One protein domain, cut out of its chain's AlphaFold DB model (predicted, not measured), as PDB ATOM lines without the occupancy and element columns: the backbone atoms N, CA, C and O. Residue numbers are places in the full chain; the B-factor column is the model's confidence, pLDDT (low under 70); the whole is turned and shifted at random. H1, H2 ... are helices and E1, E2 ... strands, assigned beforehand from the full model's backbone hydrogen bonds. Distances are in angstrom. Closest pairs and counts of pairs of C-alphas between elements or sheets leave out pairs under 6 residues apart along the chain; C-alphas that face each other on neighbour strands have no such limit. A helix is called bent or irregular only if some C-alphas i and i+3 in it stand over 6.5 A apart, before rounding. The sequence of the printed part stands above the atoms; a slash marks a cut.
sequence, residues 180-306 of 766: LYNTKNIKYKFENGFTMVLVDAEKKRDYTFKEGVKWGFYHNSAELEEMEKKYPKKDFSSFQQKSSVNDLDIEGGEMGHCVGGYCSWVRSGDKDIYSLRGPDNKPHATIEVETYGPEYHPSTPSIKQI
ATOM      1  N   LEU A 180      11.257  -4.885 -34.207       46.47
ATOM      2  CA  LEU A 180      11.295  -4.520 -32.768       46.47
ATOM      3  C   LEU A 180       9.915  -4.095 -32.203       46.47
ATOM      4  O   LEU A 180       9.741  -3.933 -30.996       46.47
ATOM      5  N   TYR A 181       8.951  -3.905 -33.100       52.31
ATOM      6  CA  TYR A 181       7.637  -3.313 -32.967       52.31
ATOM      7  C   TYR A 181       6.584  -3.897 -33.950       52.31
ATOM      8  O   TYR A 181       5.464  -3.394 -33.956       52.31
ATOM      9  N   ASN A 182       6.849  -4.931 -34.774       43.22
ATOM     10  CA  ASN A 182       5.799  -5.502 -35.665       43.22
ATOM     11  C   ASN A 182       4.706  -6.252 -34.886       43.22
ATOM     12  O   ASN A 182       3.607  -6.469 -35.390       43.22
ATOM     13  N   THR A 183       4.967  -6.573 -33.616       52.47
ATOM     14  CA  THR A 183       3.948  -7.047 -32.668       52.47
ATOM     15  C   THR A 183       3.120  -5.914 -32.044       52.47
ATOM     16  O   THR A 183       2.332  -6.172 -31.126       52.47
ATOM     17  N   LYS A 184       3.302  -4.655 -32.478       69.50
ATOM     18  CA  LYS A 184       2.544  -3.525 -31.939       69.50
ATOM     19  C   LYS A 184       1.115  -3.490 -32.453       69.50
ATOM     20  O   LYS A 184       0.799  -3.780 -33.604       69.50
ATOM     21  N   ASN A 185       0.240  -3.075 -31.549       90.56
ATOM     22  CA  ASN A 185      -1.199  -3.061 -31.722       90.56
ATOM     23  C   ASN A 185      -1.601  -1.811 -32.527       90.56
ATOM     24  O   ASN A 185      -2.036  -0.808 -31.959       90.56
ATOM     25  N   ILE A 186      -1.376  -1.842 -33.848       93.38
ATOM     26  CA  ILE A 186      -1.765  -0.764 -34.770       93.38
ATOM     27  C   ILE A 186      -3.289  -0.619 -34.732       93.38
ATOM     28  O   ILE A 186      -4.021  -1.543 -35.081       93.38
ATOM     29  N   LYS A 187      -3.759   0.560 -34.325       96.31
ATOM     30  CA  LYS A 187      -5.185   0.895 -34.203       96.31
ATOM     31  C   LYS A 187      -5.719   1.648 -35.413       96.31
ATOM     32  O   LYS A 187      -6.903   1.563 -35.705       96.31
ATOM     33  N   TYR A 188      -4.849   2.367 -36.120       96.50
ATOM     34  CA  TYR A 188      -5.221   3.154 -37.290       96.50
ATOM     35  C   TYR A 188      -4.048   3.250 -38.271       96.50
ATOM     36  O   TYR A 188      -2.892   3.339 -37.849       96.50
ATOM     37  N   LYS A 189      -4.339   3.254 -39.575       94.44
ATOM     38  CA  LYS A 189      -3.359   3.470 -40.649       94.44
ATOM     39  C   LYS A 189      -3.814   4.647 -41.505       94.44
ATOM     40  O   LYS A 189      -4.964   4.678 -41.931       94.44
ATOM     41  N   PHE A 190      -2.917   5.591 -41.748       93.44
ATOM     42  CA  PHE A 190      -3.163   6.742 -42.612       93.44
ATOM     43  C   PHE A 190      -2.683   6.442 -44.042       93.44
ATOM     44  O   PHE A 190      -1.744   5.672 -44.242       93.44
ATOM     45  N   GLU A 191      -3.292   7.082 -45.042       89.88
ATOM     46  CA  GLU A 191      -2.962   6.877 -46.466       89.88
ATOM     47  C   GLU A 191      -1.505   7.235 -46.811       89.88
ATOM     48  O   GLU A 191      -0.913   6.649 -47.712       89.88
ATOM     49  N   ASN A 192      -0.900   8.151 -46.052       77.06
ATOM     50  CA  ASN A 192       0.495   8.577 -46.187       77.06
ATOM     51  C   ASN A 192       1.506   7.666 -45.452       77.06
ATOM     52  O   ASN A 192       2.640   8.080 -45.214       77.06
ATOM     53  N   GLY A 193       1.104   6.456 -45.048       85.88
ATOM     54  CA  GLY A 193       1.970   5.463 -44.400       85.88
ATOM     55  C   GLY A 193       2.175   5.650 -42.894       85.88
ATOM     56  O   GLY A 193       2.784   4.794 -42.257       85.88
ATOM     57  N   PHE A 194       1.645   6.721 -42.297       92.88
ATOM     58  CA  PHE A 194       1.665   6.898 -40.843       92.88
ATOM     59  C   PHE A 194       0.758   5.874 -40.152       92.88
ATOM     60  O   PHE A 194      -0.215   5.375 -40.728       92.88
ATOM     61  N   THR A 195       1.024   5.606 -38.875       94.75
ATOM     62  CA  THR A 195       0.196   4.712 -38.054       94.75
ATOM     63  C   THR A 195      -0.086   5.302 -36.676       94.75
ATOM     64  O   THR A 195       0.736   6.032 -36.124       94.75
ATOM     65  N   MET A 196      -1.259   4.990 -36.118       97.44
ATOM     66  CA  MET A 196      -1.550   5.182 -34.697       97.44
ATOM     67  C   MET A 196      -1.491   3.830 -33.997       97.44
ATOM     68  O   MET A 196      -2.125   2.865 -34.436       97.44
ATOM     69  N   VAL A 197      -0.727   3.760 -32.914       95.69
ATOM     70  CA  VAL A 197      -0.284   2.498 -32.322       95.69
ATOM     71  C   VAL A 197      -0.514   2.507 -30.818       95.69
ATOM     72  O   VAL A 197       0.001   3.386 -30.136       95.69
ATOM     73  N   LEU A 198      -1.248   1.528 -30.285       96.12
ATOM     74  CA  LEU A 198      -1.382   1.354 -28.835       96.12
ATOM     75  C   LEU A 198      -0.077   0.764 -28.268       96.12
ATOM     76  O   LEU A 198       0.403  -0.266 -28.753       96.12
ATOM     77  N   VAL A 199       0.506   1.444 -27.279       94.25
ATOM     78  CA  VAL A 199       1.837   1.158 -26.721       94.25
ATOM     79  C   VAL A 199       1.744   0.119 -25.596       94.25
ATOM     80  O   VAL A 199       0.981   0.278 -24.648       94.25
ATOM     81  N   ASP A 200       2.532  -0.954 -25.699       91.81
ATOM     82  CA  ASP A 200       2.446  -2.140 -24.839       91.81
ATOM     83  C   ASP A 200       3.260  -1.986 -23.534       91.81
ATOM     84  O   ASP A 200       4.477  -1.777 -23.533       91.81
ATOM     85  N   ALA A 201       2.595  -2.093 -22.384       91.94
ATOM     86  CA  ALA A 201       3.252  -1.988 -21.082       91.94
ATOM     87  C   ALA A 201       3.820  -3.322 -20.559       91.94
ATOM     88  O   ALA A 201       4.577  -3.319 -19.577       91.94
ATOM     89  N   GLU A 202       3.452  -4.457 -21.150       90.31
ATOM     90  CA  GLU A 202       3.762  -5.798 -20.646       90.31
ATOM     91  C   GLU A 202       5.022  -6.379 -21.274       90.31
ATOM     92  O   GLU A 202       5.882  -6.890 -20.547       90.31
ATOM     93  N   LYS A 203       5.161  -6.263 -22.601       87.81
ATOM     94  CA  LYS A 203       6.334  -6.766 -23.326       87.81
ATOM     95  C   LYS A 203       7.598  -6.062 -22.849       87.81
ATOM     96  O   LYS A 203       7.730  -4.848 -22.976       87.81
ATOM     97  N   LYS A 204       8.543  -6.841 -22.323       91.12
ATOM     98  CA  LYS A 204       9.869  -6.375 -21.912       91.12
ATOM     99  C   LYS A 204      10.942  -6.966 -22.810       91.12
ATOM    100  O   LYS A 204      10.854  -8.133 -23.183       91.12
ATOM    101  N   ARG A 205      11.988  -6.188 -23.060       91.31
ATOM    102  CA  ARG A 205      13.238  -6.652 -23.660       91.31
ATOM    103  C   ARG A 205      14.446  -6.081 -22.931       91.31
ATOM    104  O   ARG A 205      14.334  -5.118 -22.170       91.31
ATOM    105  N   ASP A 206      15.591  -6.686 -23.193       91.44
ATOM    106  CA  ASP A 206      16.884  -6.116 -22.841       91.44
ATOM    107  C   ASP A 206      17.191  -4.881 -23.718       91.44
ATOM    108  O   ASP A 206      16.562  -4.680 -24.770       91.44
ATOM    109  N   TYR A 207      18.132  -4.038 -23.296       90.44
ATOM    110  CA  TYR A 207      18.551  -2.861 -24.065       90.44
ATOM    111  C   TYR A 207      20.069  -2.733 -24.148       90.44
ATOM    112  O   TYR A 207      20.825  -3.145 -23.277       90.44
ATOM    113  N   THR A 208      20.539  -2.147 -25.240       92.06
ATOM    114  CA  THR A 208      21.968  -1.938 -25.463       92.06
ATOM    115  C   THR A 208      22.493  -0.770 -24.629       92.06
ATOM    116  O   THR A 208      21.788   0.206 -24.379       92.06
ATOM    117  N   PHE A 209      23.789  -0.786 -24.314       91.94
ATOM    118  CA  PHE A 209      24.493   0.344 -23.692       91.94
ATOM    119  C   PHE A 209      24.216   1.690 -24.401       91.94
ATOM    120  O   PHE A 209      24.035   2.724 -23.762       91.94
ATOM    121  N   LYS A 210      24.136   1.694 -25.744       91.31
ATOM    122  CA  LYS A 210      23.840   2.900 -26.544       91.31
ATOM    123  C   LYS A 210      22.401   3.390 -26.336       91.31
ATOM    124  O   LYS A 210      22.186   4.598 -26.262       91.31
ATOM    125  N   GLU A 211      21.437   2.478 -26.239       92.12
ATOM    126  CA  GLU A 211      20.044   2.785 -25.895       92.12
ATOM    127  C   GLU A 211      19.923   3.305 -24.456       92.12
ATOM    128  O   GLU A 211      19.285   4.332 -24.241       92.12
ATOM    129  N   GLY A 212      20.617   2.688 -23.495       94.94
ATOM    130  CA  GLY A 212      20.672   3.150 -22.103       94.94
ATOM    131  C   GLY A 212      21.200   4.582 -21.987       94.94
ATOM    132  O   GLY A 212      20.518   5.466 -21.460       94.94
ATOM    133  N   VAL A 213      22.348   4.858 -22.619       94.19
ATOM    134  CA  VAL A 213      22.904   6.217 -22.752       94.19
ATOM    135  C   VAL A 213      21.912   7.173 -23.417       94.19
ATOM    136  O   VAL A 213      21.863   8.343 -23.036       94.19
ATOM    137  N   LYS A 214      21.137   6.732 -24.416       91.81
ATOM    138  CA  LYS A 214      20.168   7.577 -25.132       91.81
ATOM    139  C   LYS A 214      18.964   7.937 -24.257       91.81
ATOM    140  O   LYS A 214      18.614   9.114 -24.201       91.81
ATOM    141  N   TRP A 215      18.364   6.953 -23.589       93.62
ATOM    142  CA  TRP A 215      17.071   7.074 -22.903       93.62
ATOM    143  C   TRP A 215      17.157   7.398 -21.409       93.62
ATOM    144  O   TRP A 215      16.145   7.767 -20.821       93.62
ATOM    145  N   GLY A 216      18.343   7.312 -20.801       95.00
ATOM    146  CA  GLY A 216      18.520   7.579 -19.372       95.00
ATOM    147  C   GLY A 216      18.443   6.326 -18.498       95.00
ATOM    148  O   GLY A 216      17.936   6.402 -17.381       95.00
ATOM    149  N   PHE A 217      18.910   5.175 -18.991       96.00
ATOM    150  CA  PHE A 217      18.860   3.896 -18.274       96.00
ATOM    151  C   PHE A 217      20.243   3.237 -18.163       96.00
ATOM    152  O   PHE A 217      21.084   3.413 -19.043       96.00
ATOM    153  N   TYR A 218      20.465   2.472 -17.093       97.31
ATOM    154  CA  TYR A 218      21.633   1.598 -16.899       97.31
ATOM    155  C   TYR A 218      21.236   0.321 -16.143       97.31
ATOM    156  O   TYR A 218      20.325   0.332 -15.316       97.31
ATOM    157  N   HIS A 219      21.914  -0.796 -16.384       97.50
ATOM    158  CA  HIS A 219      21.603  -2.086 -15.763       97.50
ATOM    159  C   HIS A 219      22.138  -2.178 -14.332       97.50
ATOM    160  O   HIS A 219      21.501  -2.762 -13.452       97.50
ATOM    161  N   ASN A 220      23.326  -1.618 -14.092       97.12
ATOM    162  CA  ASN A 220      24.046  -1.681 -12.820       97.12
ATOM    163  C   ASN A 220      25.069  -0.536 -12.687       97.12
ATOM    164  O   ASN A 220      25.360   0.164 -13.655       97.12
ATOM    165  N   SER A 221      25.625  -0.354 -11.487       97.06
ATOM    166  CA  SER A 221      26.563   0.736 -11.187       97.06
ATOM    167  C   SER A 221      27.855   0.696 -12.009       97.06
ATOM    168  O   SER A 221      28.366   1.753 -12.351       97.06
ATOM    169  N   ALA A 222      28.362  -0.485 -12.383       97.69
ATOM    170  CA  ALA A 222      29.574  -0.583 -13.199       97.69
ATOM    171  C   ALA A 222      29.340  -0.090 -14.639       97.69
ATOM    172  O   ALA A 222      30.216   0.542 -15.225       97.69
ATOM    173  N   GLU A 223      28.147  -0.318 -15.195       97.19
ATOM    174  CA  GLU A 223      27.765   0.276 -16.479       97.19
ATOM    175  C   GLU A 223      27.628   1.802 -16.371       97.19
ATOM    176  O   GLU A 223      28.090   2.517 -17.256       97.19
ATOM    177  N   LEU A 224      27.055   2.314 -15.274       97.69
ATOM    178  CA  LEU A 224      26.958   3.756 -15.027       97.69
ATOM    179  C   LEU A 224      28.348   4.413 -14.942       97.69
ATOM    180  O   LEU A 224      28.582   5.419 -15.610       97.69
ATOM    181  N   GLU A 225      29.292   3.808 -14.215       97.38
ATOM    182  CA  GLU A 225      30.698   4.242 -14.163       97.38
ATOM    183  C   GLU A 225      31.359   4.231 -15.560       97.38
ATOM    184  O   GLU A 225      32.117   5.144 -15.907       97.38
ATOM    185  N   GLU A 226      31.057   3.234 -16.407       97.69
ATOM    186  CA  GLU A 226      31.515   3.218 -17.803       97.69
ATOM    187  C   GLU A 226      30.885   4.359 -18.623       97.69
ATOM    188  O   GLU A 226      31.590   5.026 -19.389       97.69
ATOM    189  N   MET A 227      29.584   4.623 -18.457       97.56
ATOM    190  CA  MET A 227      28.889   5.722 -19.135       97.56
ATOM    191  C   MET A 227      29.466   7.090 -18.746       97.56
ATOM    192  O   MET A 227      29.770   7.887 -19.638       97.56
ATOM    193  N   GLU A 228      29.684   7.349 -17.454       97.19
ATOM    194  CA  GLU A 228      30.296   8.588 -16.952       97.19
ATOM    195  C   GLU A 228      31.706   8.791 -17.520       97.19
ATOM    196  O   GLU A 228      32.034   9.864 -18.034       97.19
ATOM    197  N   LYS A 229      32.524   7.731 -17.524       97.62
ATOM    198  CA  LYS A 229      33.879   7.748 -18.094       97.62
ATOM    199  C   LYS A 229      33.886   8.006 -19.604       97.62
ATOM    200  O   LYS A 229      34.794   8.671 -20.109       97.62
ATOM    201  N   LYS A 230      32.909   7.467 -20.339       97.38
ATOM    202  CA  LYS A 230      32.823   7.550 -21.808       97.38
ATOM    203  C   LYS A 230      32.169   8.842 -22.301       97.38
ATOM    204  O   LYS A 230      32.506   9.310 -23.389       97.38
ATOM    205  N   TYR A 231      31.286   9.447 -21.505       95.38
ATOM    206  CA  TYR A 231      30.577  10.687 -21.836       95.38
ATOM    207  C   TYR A 231      30.679  11.737 -20.711       95.38
ATOM    208  O   TYR A 231      29.649  12.210 -20.228       95.38
ATOM    209  N   PRO A 232      31.886  12.211 -20.344       95.12
ATOM    210  CA  PRO A 232      32.122  13.061 -19.162       95.12
ATOM    211  C   PRO A 232      31.494  14.471 -19.212       95.12
ATOM    212  O   PRO A 232      31.706  15.280 -18.315       95.12
ATOM    213  N   LYS A 233      30.754  14.804 -20.278       95.38
ATOM    214  CA  LYS A 233      29.972  16.047 -20.419       95.38
ATOM    215  C   LYS A 233      28.463  15.841 -20.243       95.38
ATOM    216  O   LYS A 233      27.720  16.817 -20.323       95.38
ATOM    217  N   LYS A 234      27.995  14.598 -20.094       93.62
ATOM    218  CA  LYS A 234      26.575  14.283 -19.926       93.62
ATOM    219  C   LYS A 234      26.247  14.196 -18.437       93.62
ATOM    220  O   LYS A 234      27.011  13.627 -17.669       93.62
ATOM    221  N   ASP A 235      25.115  14.772 -18.048       94.62
ATOM    222  CA  ASP A 235      24.566  14.603 -16.706       94.62
ATOM    223  C   ASP A 235      23.845  13.250 -16.620       94.62
ATOM    224  O   ASP A 235      22.934  12.971 -17.406       94.62
ATOM    225  N   PHE A 236      24.286  12.419 -15.678       94.88
ATOM    226  CA  PHE A 236      23.747  11.091 -15.403       94.88
ATOM    227  C   PHE A 236      22.867  11.045 -14.142       94.88
ATOM    228  O   PHE A 236      22.252  10.020 -13.864       94.88
ATOM    229  N   SER A 237      22.729  12.155 -13.406       93.81
ATOM    230  CA  SER A 237      21.984  12.209 -12.135       93.81
ATOM    231  C   SER A 237      20.489  11.882 -12.257       93.81
ATOM    232  O   SER A 237      19.853  11.508 -11.272       93.81
ATOM    233  N   SER A 238      19.925  11.999 -13.463       92.19
ATOM    234  CA  SER A 238      18.530  11.665 -13.780       92.19
ATOM    235  C   SER A 238      18.324  10.242 -14.317       92.19
ATOM    236  O   SER A 238      17.183   9.861 -14.593       92.19
ATOM    237  N   PHE A 239      19.391   9.450 -14.478       94.62
ATOM    238  CA  PHE A 239      19.294   8.105 -15.037       94.62
ATOM    239  C   PHE A 239      18.696   7.109 -14.032       94.62
ATOM    240  O   PHE A 239      18.938   7.181 -12.827       94.62
ATOM    241  N   GLN A 240      17.949   6.127 -14.537       94.69
ATOM    242  CA  GLN A 240      17.282   5.104 -13.730       94.69
ATOM    243  C   GLN A 240      17.921   3.729 -13.929       94.69
ATOM    244  O   GLN A 240      18.131   3.296 -15.064       94.69
ATOM    245  N   GLN A 241      18.150   3.002 -12.834       96.56
ATOM    246  CA  GLN A 241      18.587   1.614 -12.934       96.56
ATOM    247  C   GLN A 241      17.435   0.726 -13.435       96.56
ATOM    248  O   GLN A 241      16.391   0.638 -12.786       96.56
ATOM    249  N   LYS A 242      17.621   0.043 -14.569       95.25
ATOM    250  CA  LYS A 242      16.645  -0.882 -15.164       95.25
ATOM    251  C   LYS A 242      17.334  -2.113 -15.736       95.25
ATOM    252  O   LYS A 242      18.272  -1.987 -16.505       95.25
ATOM    253  N   SER A 243      16.832  -3.304 -15.418       93.94
ATOM    254  CA  SER A 243      17.315  -4.571 -15.996       93.94
ATOM    255  C   SER A 243      16.647  -4.953 -17.322       93.94
ATOM    256  O   SER A 243      16.979  -5.977 -17.901       93.94
ATOM    257  N   SER A 244      15.625  -4.206 -17.739       92.88
ATOM    258  CA  SER A 244      14.879  -4.370 -18.991       92.88
ATOM    259  C   SER A 244      13.976  -3.151 -19.198       92.88
ATOM    260  O   SER A 244      13.648  -2.453 -18.234       92.88
ATOM    261  N   VAL A 245      13.554  -2.920 -20.438       92.00
ATOM    262  CA  VAL A 245      12.626  -1.851 -20.847       92.00
ATOM    263  C   VAL A 245      11.397  -2.444 -21.530       92.00
ATOM    264  O   VAL A 245      11.471  -3.529 -22.109       92.00
ATOM    265  N   ASN A 246      10.266  -1.744 -21.475       92.44
ATOM    266  CA  ASN A 246       9.065  -2.047 -22.266       92.44
ATOM    267  C   ASN A 246       8.806  -0.969 -23.332       92.44
ATOM    268  O   ASN A 246       9.555   0.004 -23.429       92.44
ATOM    269  N   ASP A 247       7.741  -1.106 -24.128       92.44
ATOM    270  CA  ASP A 247       7.473  -0.131 -25.191       92.44
ATOM    271  C   ASP A 247       7.199   1.282 -24.662       92.44
ATOM    272  O   ASP A 247       7.560   2.236 -25.343       92.44
ATOM    273  N   LEU A 248       6.625   1.444 -23.462       93.81
ATOM    274  CA  LEU A 248       6.428   2.760 -22.831       93.81
ATOM    275  C   LEU A 248       7.750   3.431 -22.437       93.81
ATOM    276  O   LEU A 248       7.895   4.643 -22.597       93.81
ATOM    277  N   ASP A 249       8.713   2.657 -21.936       93.69
ATOM    278  CA  ASP A 249      10.056   3.148 -21.620       93.69
ATOM    279  C   ASP A 249      10.788   3.617 -22.878       93.69
ATOM    280  O   ASP A 249      11.402   4.686 -22.882       93.69
ATOM    281  N   ILE A 250      10.667   2.852 -23.965       92.75
ATOM    282  CA  ILE A 250      11.257   3.198 -25.260       92.75
ATOM    283  C   ILE A 250      10.539   4.411 -25.876       92.75
ATOM    284  O   ILE A 250      11.191   5.337 -26.353       92.75
ATOM    285  N   GLU A 251       9.204   4.457 -25.820       94.88
ATOM    286  CA  GLU A 251       8.387   5.595 -26.262       94.88
ATOM    287  C   GLU A 251       8.798   6.880 -25.530       94.88
ATOM    288  O   GLU A 251       9.098   7.892 -26.165       94.88
ATOM    289  N   GLY A 252       8.884   6.826 -24.197       94.25
ATOM    290  CA  GLY A 252       9.323   7.947 -23.371       94.25
ATOM    291  C   GLY A 252      10.761   8.383 -23.663       94.25
ATOM    292  O   GLY A 252      11.029   9.585 -23.718       94.25
ATOM    293  N   GLY A 253      11.661   7.428 -23.912       92.94
ATOM    294  CA  GLY A 253      13.058   7.677 -24.267       92.94
ATOM    295  C   GLY A 253      13.254   8.304 -25.654       92.94
ATOM    296  O   GLY A 253      14.044   9.237 -25.798       92.94
ATOM    297  N   GLU A 254      12.527   7.847 -26.678       93.81
ATOM    298  CA  GLU A 254      12.569   8.430 -28.030       93.81
ATOM    299  C   GLU A 254      11.933   9.825 -28.087       93.81
ATOM    300  O   GLU A 254      12.454  10.747 -28.732       93.81
ATOM    301  N   MET A 255      10.810   9.987 -27.385       95.00
ATOM    302  CA  MET A 255      10.067  11.240 -27.324       95.00
ATOM    303  C   MET A 255      10.654  12.245 -26.328       95.00
ATOM    304  O   MET A 255      10.344  13.431 -26.419       95.00
ATOM    305  N   GLY A 256      11.515  11.824 -25.399       93.31
ATOM    306  CA  GLY A 256      12.098  12.696 -24.376       93.31
ATOM    307  C   GLY A 256      11.067  13.222 -23.370       93.31
ATOM    308  O   GLY A 256      11.107  14.398 -23.007       93.31
ATOM    309  N   HIS A 257      10.112  12.382 -22.961       90.12
ATOM    310  CA  HIS A 257       9.069  12.739 -21.995       90.12
ATOM    311  C   HIS A 257       8.583  11.549 -21.158       90.12
ATOM    312  O   HIS A 257       8.781  10.393 -21.524       90.12
ATOM    313  N   CYS A 258       7.898  11.832 -20.048       87.19
ATOM    314  CA  CYS A 258       7.642  10.911 -18.933       87.19
ATOM    315  C   CYS A 258       6.683   9.729 -19.200       87.19
ATOM    316  O   CYS A 258       6.222   9.114 -18.243       87.19
ATOM    317  N   VAL A 259       6.398   9.370 -20.456       91.00
ATOM    318  CA  VAL A 259       5.453   8.294 -20.817       91.00
ATOM    319  C   VAL A 259       5.838   6.922 -20.240       91.00
ATOM    320  O   VAL A 259       4.959   6.181 -19.801       91.00
ATOM    321  N   GLY A 260       7.136   6.625 -20.096       85.50
ATOM    322  CA  GLY A 260       7.618   5.432 -19.380       85.50
ATOM    323  C   GLY A 260       7.181   5.357 -17.906       85.50
ATOM    324  O   GLY A 260       7.131   4.280 -17.317       85.50
ATOM    325  N   GLY A 261       6.787   6.481 -17.297       88.06
ATOM    326  CA  GLY A 261       6.265   6.528 -15.930       88.06
ATOM    327  C   GLY A 261       4.871   5.911 -15.757       88.06
ATOM    328  O   GLY A 261       4.542   5.472 -14.659       88.06
ATOM    329  N   TYR A 262       4.060   5.817 -16.819       89.38
ATOM    330  CA  TYR A 262       2.664   5.359 -16.726       89.38
ATOM    331  C   TYR A 262       2.495   3.830 -16.711       89.38
ATOM    332  O   TYR A 262       1.371   3.332 -16.678       89.38
ATOM    333  N   CYS A 263       3.590   3.060 -16.694       88.31
ATOM    334  CA  CYS A 263       3.575   1.598 -16.825       88.31
ATOM    335  C   CYS A 263       2.609   0.852 -15.890       88.31
ATOM    336  O   CYS A 263       2.099  -0.195 -16.276       88.31
ATOM    337  N   SER A 264       2.381   1.324 -14.661       90.00
ATOM    338  CA  SER A 264       1.426   0.685 -13.743       90.00
ATOM    339  C   SER A 264      -0.034   0.958 -14.111       90.00
ATOM    340  O   SER A 264      -0.843   0.053 -13.963       90.00
ATOM    341  N   TRP A 265      -0.345   2.150 -14.628       91.75
ATOM    342  CA  TRP A 265      -1.704   2.590 -14.977       91.75
ATOM    343  C   TRP A 265      -2.150   2.013 -16.330       91.75
ATOM    344  O   TRP A 265      -3.322   1.727 -16.543       91.75
ATOM    345  N   VAL A 266      -1.194   1.785 -17.239       92.06
ATOM    346  CA  VAL A 266      -1.462   1.068 -18.494       92.06
ATOM    347  C   VAL A 266      -1.663  -0.429 -18.242       92.06
ATOM    348  O   VAL A 266      -2.553  -1.035 -18.825       92.06
ATOM    349  N   ARG A 267      -0.914  -1.038 -17.308       90.25
ATOM    350  CA  ARG A 267      -1.120  -2.450 -16.922       90.25
ATOM    351  C   ARG A 267      -2.417  -2.708 -16.151       90.25
ATOM    352  O   ARG A 267      -2.912  -3.826 -16.204       90.25
ATOM    353  N   SER A 268      -2.955  -1.729 -15.424       89.75
ATOM    354  CA  SER A 268      -4.278  -1.854 -14.794       89.75
ATOM    355  C   SER A 268      -5.438  -1.645 -15.774       89.75
ATOM    356  O   SER A 268      -6.568  -1.983 -15.435       89.75
ATOM    357  N   GLY A 269      -5.177  -1.128 -16.982       90.56
ATOM    358  CA  GLY A 269      -6.220  -0.733 -17.934       90.56
ATOM    359  C   GLY A 269      -6.894   0.601 -17.592       90.56
ATOM    360  O   GLY A 269      -7.945   0.912 -18.152       90.56
ATOM    361  N   ASP A 270      -6.302   1.396 -16.695       91.25
ATOM    362  CA  ASP A 270      -6.792   2.732 -16.324       91.25
ATOM    363  C   ASP A 270      -6.451   3.790 -17.384       91.25
ATOM    364  O   ASP A 270      -7.123   4.822 -17.490       91.25
ATOM    365  N   LYS A 271      -5.378   3.550 -18.153       94.31
ATOM    366  CA  LYS A 271      -4.913   4.420 -19.236       94.31
ATOM    367  C   LYS A 271      -4.459   3.622 -20.453       94.31
ATOM    368  O   LYS A 271      -3.665   2.700 -20.319       94.31
ATOM    369  N   ASP A 272      -4.840   4.081 -21.635       96.06
ATOM    370  CA  ASP A 272      -4.215   3.705 -22.901       96.06
ATOM    371  C   ASP A 272      -3.250   4.816 -23.348       96.06
ATOM    372  O   ASP A 272      -3.565   6.008 -23.281       96.06
ATOM    373  N   ILE A 273      -2.072   4.435 -23.849       96.88
ATOM    374  CA  ILE A 273      -1.140   5.357 -24.515       96.88
ATOM    375  C   ILE A 273      -1.081   5.006 -25.997       96.88
ATOM    376  O   ILE A 273      -0.649   3.913 -26.365       96.88
ATOM    377  N   TYR A 274      -1.457   5.951 -26.851       97.69
ATOM    378  CA  TYR A 274      -1.344   5.818 -28.300       97.69
ATOM    379  C   TYR A 274      -0.149   6.629 -28.801       97.69
ATOM    380  O   TYR A 274       0.078   7.748 -28.351       97.69
ATOM    381  N   SER A 275       0.612   6.075 -29.739       97.25
ATOM    382  CA  SER A 275       1.763   6.705 -30.388       97.25
ATOM    383  C   SER A 275       1.464   6.908 -31.871       97.25
ATOM    384  O   SER A 275       1.158   5.946 -32.582       97.25
ATOM    385  N   LEU A 276       1.556   8.154 -32.343       97.62
ATOM    386  CA  LEU A 276       1.589   8.471 -33.767       97.62
ATOM    387  C   LEU A 276       3.012   8.243 -34.272       97.62
ATOM    388  O   LEU A 276       3.951   8.907 -33.817       97.62
ATOM    389  N   ARG A 277       3.150   7.353 -35.253       95.31
ATOM    390  CA  ARG A 277       4.437   6.934 -35.810       95.31
ATOM    391  C   ARG A 277       4.509   7.180 -37.312       95.31
ATOM    392  O   ARG A 277       3.501   7.051 -38.014       95.31
ATOM    393  N   GLY A 278       5.694   7.568 -37.781       91.06
ATOM    394  CA  GLY A 278       5.989   7.731 -39.206       91.06
ATOM    395  C   GLY A 278       6.076   6.392 -39.954       91.06
ATOM    396  O   GLY A 278       5.967   5.333 -39.328       91.06
ATOM    397  N   PRO A 279       6.295   6.418 -41.283       84.25
ATOM    398  CA  PRO A 279       6.598   5.222 -42.078       84.25
ATOM    399  C   PRO A 279       7.862   4.483 -41.599       84.25
ATOM    400  O   PRO A 279       7.889   3.254 -41.598       84.25
ATOM    401  N   ASP A 280       8.842   5.221 -41.067       74.50
ATOM    402  CA  ASP A 280      10.033   4.705 -40.375       74.50
ATOM    403  C   ASP A 280       9.750   4.105 -38.990       74.50
ATOM    404  O   ASP A 280      10.671   3.713 -38.272       74.50
ATOM    405  N   ASN A 281       8.477   4.072 -38.587       85.00
ATOM    406  CA  ASN A 281       8.006   3.626 -37.284       85.00
ATOM    407  C   ASN A 281       8.603   4.422 -36.100       85.00
ATOM    408  O   ASN A 281       8.483   3.993 -34.947       85.00
ATOM    409  N   LYS A 282       9.218   5.595 -36.331       90.06
ATOM    410  CA  LYS A 282       9.707   6.471 -35.257       90.06
ATOM    411  C   LYS A 282       8.529   7.272 -34.676       90.06
ATOM    412  O   LYS A 282       7.663   7.733 -35.425       90.06
ATOM    413  N   PRO A 283       8.456   7.444 -33.343       95.38
ATOM    414  CA  PRO A 283       7.366   8.179 -32.717       95.38
ATOM    415  C   PRO A 283       7.480   9.689 -32.944       95.38
ATOM    416  O   PRO A 283       8.569  10.265 -33.053       95.38
ATOM    417  N   HIS A 284       6.321  10.336 -33.033       96.06
ATOM    418  CA  HIS A 284       6.193  11.763 -33.332       96.06
ATOM    419  C   HIS A 284       5.267  12.509 -32.372       96.06
ATOM    420  O   HIS A 284       5.480  13.701 -32.122       96.06
ATOM    421  N   ALA A 285       4.258  11.821 -31.839       97.62
ATOM    422  CA  ALA A 285       3.377  12.310 -30.789       97.62
ATOM    423  C   ALA A 285       2.817  11.139 -29.974       97.62
ATOM    424  O   ALA A 285       2.583  10.071 -30.536       97.62
ATOM    425  N   THR A 286       2.543  11.357 -28.689       97.88
ATOM    426  CA  THR A 286       1.772  10.433 -27.850       97.88
ATOM    427  C   THR A 286       0.478  11.070 -27.373       97.88
ATOM    428  O   THR A 286       0.456  12.255 -27.029       97.88
ATOM    429  N   ILE A 287      -0.573  10.263 -27.297       98.06
ATOM    430  CA  ILE A 287      -1.897  10.626 -26.802       98.06
ATOM    431  C   ILE A 287      -2.192   9.751 -25.585       98.06
ATOM    432  O   ILE A 287      -2.157   8.523 -25.681       98.06
ATOM    433  N   GLU A 288      -2.463  10.385 -24.451       96.81
ATOM    434  CA  GLU A 288      -2.890   9.716 -23.224       96.81
ATOM    435  C   GLU A 288      -4.415   9.708 -23.164       96.81
ATOM    436  O   GLU A 288      -5.054  10.766 -23.169       96.81
ATOM    437  N   VAL A 289      -4.986   8.510 -23.093       96.31
ATOM    438  CA  VAL A 289      -6.423   8.273 -22.979       96.31
ATOM    439  C   VAL A 289      -6.681   7.611 -21.641       96.31
ATOM    440  O   VAL A 289      -6.052   6.619 -21.298       96.31
ATOM    441  N   GLU A 290      -7.600   8.161 -20.865       93.56
ATOM    442  CA  GLU A 290      -8.047   7.567 -19.614       93.56
ATOM    443  C   GLU A 290      -9.297   6.726 -19.864       93.56
ATOM    444  O   GLU A 290     -10.282   7.211 -20.428       93.56
ATOM    445  N   THR A 291      -9.220   5.461 -19.461       88.75
ATOM    446  CA  THR A 291     -10.122   4.367 -19.855       88.75
ATOM    447  C   THR A 291     -10.919   3.798 -18.679       88.75
ATOM    448  O   THR A 291     -11.533   2.742 -18.823       88.75
ATOM    449  N   TYR A 292     -10.912   4.482 -17.522       74.88
ATOM    450  CA  TYR A 292     -11.506   4.015 -16.263       74.88
ATOM    451  C   TYR A 292     -12.882   3.355 -16.431       74.88
ATOM    452  O   TYR A 292     -13.798   3.896 -17.053       74.88
ATOM    453  N   GLY A 293     -13.009   2.173 -15.824       56.50
ATOM    454  CA  GLY A 293     -14.191   1.324 -15.926       56.50
ATOM    455  C   GLY A 293     -15.472   1.919 -15.318       56.50
ATOM    456  O   GLY A 293     -15.439   2.924 -14.601       56.50
ATOM    457  N   PRO A 294     -16.621   1.256 -15.547       49.81
ATOM    458  CA  PRO A 294     -17.968   1.798 -15.317       49.81
ATOM    459  C   PRO A 294     -18.343   2.093 -13.851       49.81
ATOM    460  O   PRO A 294     -19.469   2.508 -13.591       49.81
ATOM    461  N   GLU A 295     -17.445   1.863 -12.891       61.44
ATOM    462  CA  GLU A 295     -17.713   1.996 -11.454       61.44
ATOM    463  C   GLU A 295     -17.502   3.428 -10.918       61.44
ATOM    464  O   GLU A 295     -18.127   3.794  -9.924       61.44
ATOM    465  N   TYR A 296     -16.683   4.262 -11.583       57.22
ATOM    466  CA  TYR A 296     -16.345   5.617 -11.102       57.22
ATOM    467  C   TYR A 296     -16.696   6.772 -12.053       57.22
ATOM    468  O   TYR A 296     -16.891   7.889 -11.581       57.22
ATOM    469  N   HIS A 297     -16.811   6.539 -13.365       54.62
ATOM    470  CA  HIS A 297     -17.259   7.549 -14.334       54.62
ATOM    471  C   HIS A 297     -18.042   6.889 -15.488       54.62
ATOM    472  O   HIS A 297     -17.767   5.740 -15.841       54.62
ATOM    473  N   PRO A 298     -19.032   7.578 -16.094       51.16
ATOM    474  CA  PRO A 298     -19.887   6.979 -17.114       51.16
ATOM    475  C   PRO A 298     -19.187   6.810 -18.476       51.16
ATOM    476  O   PRO A 298     -19.288   7.656 -19.359       51.16
ATOM    477  N   SER A 299     -18.613   5.624 -18.682       65.62
ATOM    478  CA  SER A 299     -18.546   4.873 -19.955       65.62
ATOM    479  C   SER A 299     -17.811   5.437 -21.185       65.62
ATOM    480  O   SER A 299     -17.635   4.675 -22.135       65.62
ATOM    481  N   THR A 300     -17.367   6.693 -21.219       81.50
ATOM    482  CA  THR A 300     -16.610   7.248 -22.357       81.50
ATOM    483  C   THR A 300     -15.130   7.456 -22.011       81.50
ATOM    484  O   THR A 300     -14.826   8.111 -21.011       81.50
ATOM    485  N   PRO A 301     -14.184   6.936 -22.824       91.25
ATOM    486  CA  PRO A 301     -12.770   7.276 -22.686       91.25
ATOM    487  C   PRO A 301     -12.566   8.788 -22.815       91.25
ATOM    488  O   PRO A 301     -13.236   9.429 -23.623       91.25
ATOM    489  N   SER A 302     -11.630   9.357 -22.056       92.44
ATOM    490  CA  SER A 302     -11.325  10.797 -22.115       92.44
ATOM    491  C   SER A 302      -9.859  11.041 -22.448       92.44
ATOM    492  O   SER A 302      -8.973  10.407 -21.875       92.44
ATOM    493  N   ILE A 303      -9.589  11.964 -23.369       95.50
ATOM    494  CA  ILE A 303      -8.221  12.368 -23.699       95.50
ATOM    495  C   ILE A 303      -7.706  13.262 -22.571       95.50
ATOM    496  O   ILE A 303      -8.385  14.203 -22.168       95.50
ATOM    497  N   LYS A 304      -6.515  12.960 -22.048       94.62
ATOM    498  CA  LYS A 304      -5.871  13.724 -20.961       94.62
ATOM    499  C   LYS A 304      -4.641  14.499 -21.390       94.62
ATOM    500  O   LYS A 304      -4.191  15.381 -20.664       94.62
ATOM    501  N   GLN A 305      -4.023  14.093 -22.495       95.38
ATOM    502  CA  GLN A 305      -2.756  14.664 -22.919       95.38
ATOM    503  C   GLN A 305      -2.482  14.366 -24.392       95.38
ATOM    504  O   GLN A 305      -2.727  13.253 -24.855       95.38
ATOM    505  N   ILE A 306      -1.907  15.333 -25.111       97.25
ATOM    506  CA  ILE A 306      -1.381  15.153 -26.471       97.25
ATOM    507  C   ILE A 306      -0.023  15.854 -26.542       97.25
ATOM    508  O   ILE A 306       0.047  17.081 -26.624       97.25
TER     509      ILE A 306
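What this domain is: This is residues 180 to 306 of the 766 residues of an uncharacterized protein of bacterium (UniProt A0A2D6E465). A strongly twisted, curled sheet of five strands has a helical hairpin, H3 and H4, over one face, and a smaller helical part, H1 and H2 with the loop of residues 231 to 246, extends beyond H3 away from the sheet. At the opposite end of the long axis lies the loop of residues 291 to 301, between E4 and E5. The printed part has 127 residues, with four named helices and five named strands in the order E1 E2 H1 H2 H3 H4 E3 E4 E5; the sheet's order is E1 E2 E3 E4 E5, antiparallel throughout, and the class is mixed, helices and strands. It is only just compact, close to loose, with a radius of gyration of the C-alphas of 16.4 A and spans of 52 by 38 by 23 A.

Where its parts are: E1, residues 185 to 189, begins at C-alpha 185 (-1.199, -3.061, -31.722), and E2 is residues 195 to 198. H1 is residues 209 to 215. H2, residues 221 to 230, measures 14.1 A and begins at C-alpha 221 (26.563, 0.736, -11.187). H3 is residues 247 to 255. H4, residues 258 to 267, measures 16.1 A and is irregular: C-alphas 261 and 264 are 7.9 A apart. E3, residues 271 to 277, measures 19.2 A, and E4, residues 283 to 290, measures 20.2 A. E5, residues 302 to 306, ends at C-alpha 306 (-1.381, 15.153, -26.471).

How they stand to each other: E1 and E2 form a hairpin, with N 187 and O 196 2.8 A apart. E2 and E3 are antiparallel, with N 275 and O 197 at 2.8 A. E3, E4 and E5 form a meander, each strand the antiparallel neighbour of the one before; N 274 and O 287 are 2.9 A apart, and N 290 and O 302 2.8 A. H3 is on the sheet at a height of 9.1 A, over E3 and E4. H4 is on the same face at a height of 7.3 A, over E3, and with the sheet makes two layers, a helix on one face of a sheet. H3 and H4 touch at a shallow tilt of 18 degrees, opposite ways; their closest C-alphas, Asp 249 and Gly 260, are 4.0 A apart. H1 touches H3, the closest C-alphas being those of Trp 215 and Gly 253, 4.3 A apart. H1 and H2 are close but not clearly touching, about perpendicular at 84 degrees; the C-alphas of Val 213 and Met 227, the closest, are 7.0 A apart. In H1, H2 and H3 every O i to N i+4 pair is within hydrogen-bond range; in H4 it is 2 of 6, beside 3 of 7 O i to N i+3 pairs.

The domain as a whole: The C-alphas farthest apart, those of Lys 229 and Pro 298, are 53.8 A apart. The printed part has no cut; the links H2 to H3 and E4 to E5 are long. Mean pLDDT of the printed part is 89.4, and residues 180 to 184 and 293 to 299 are under 70.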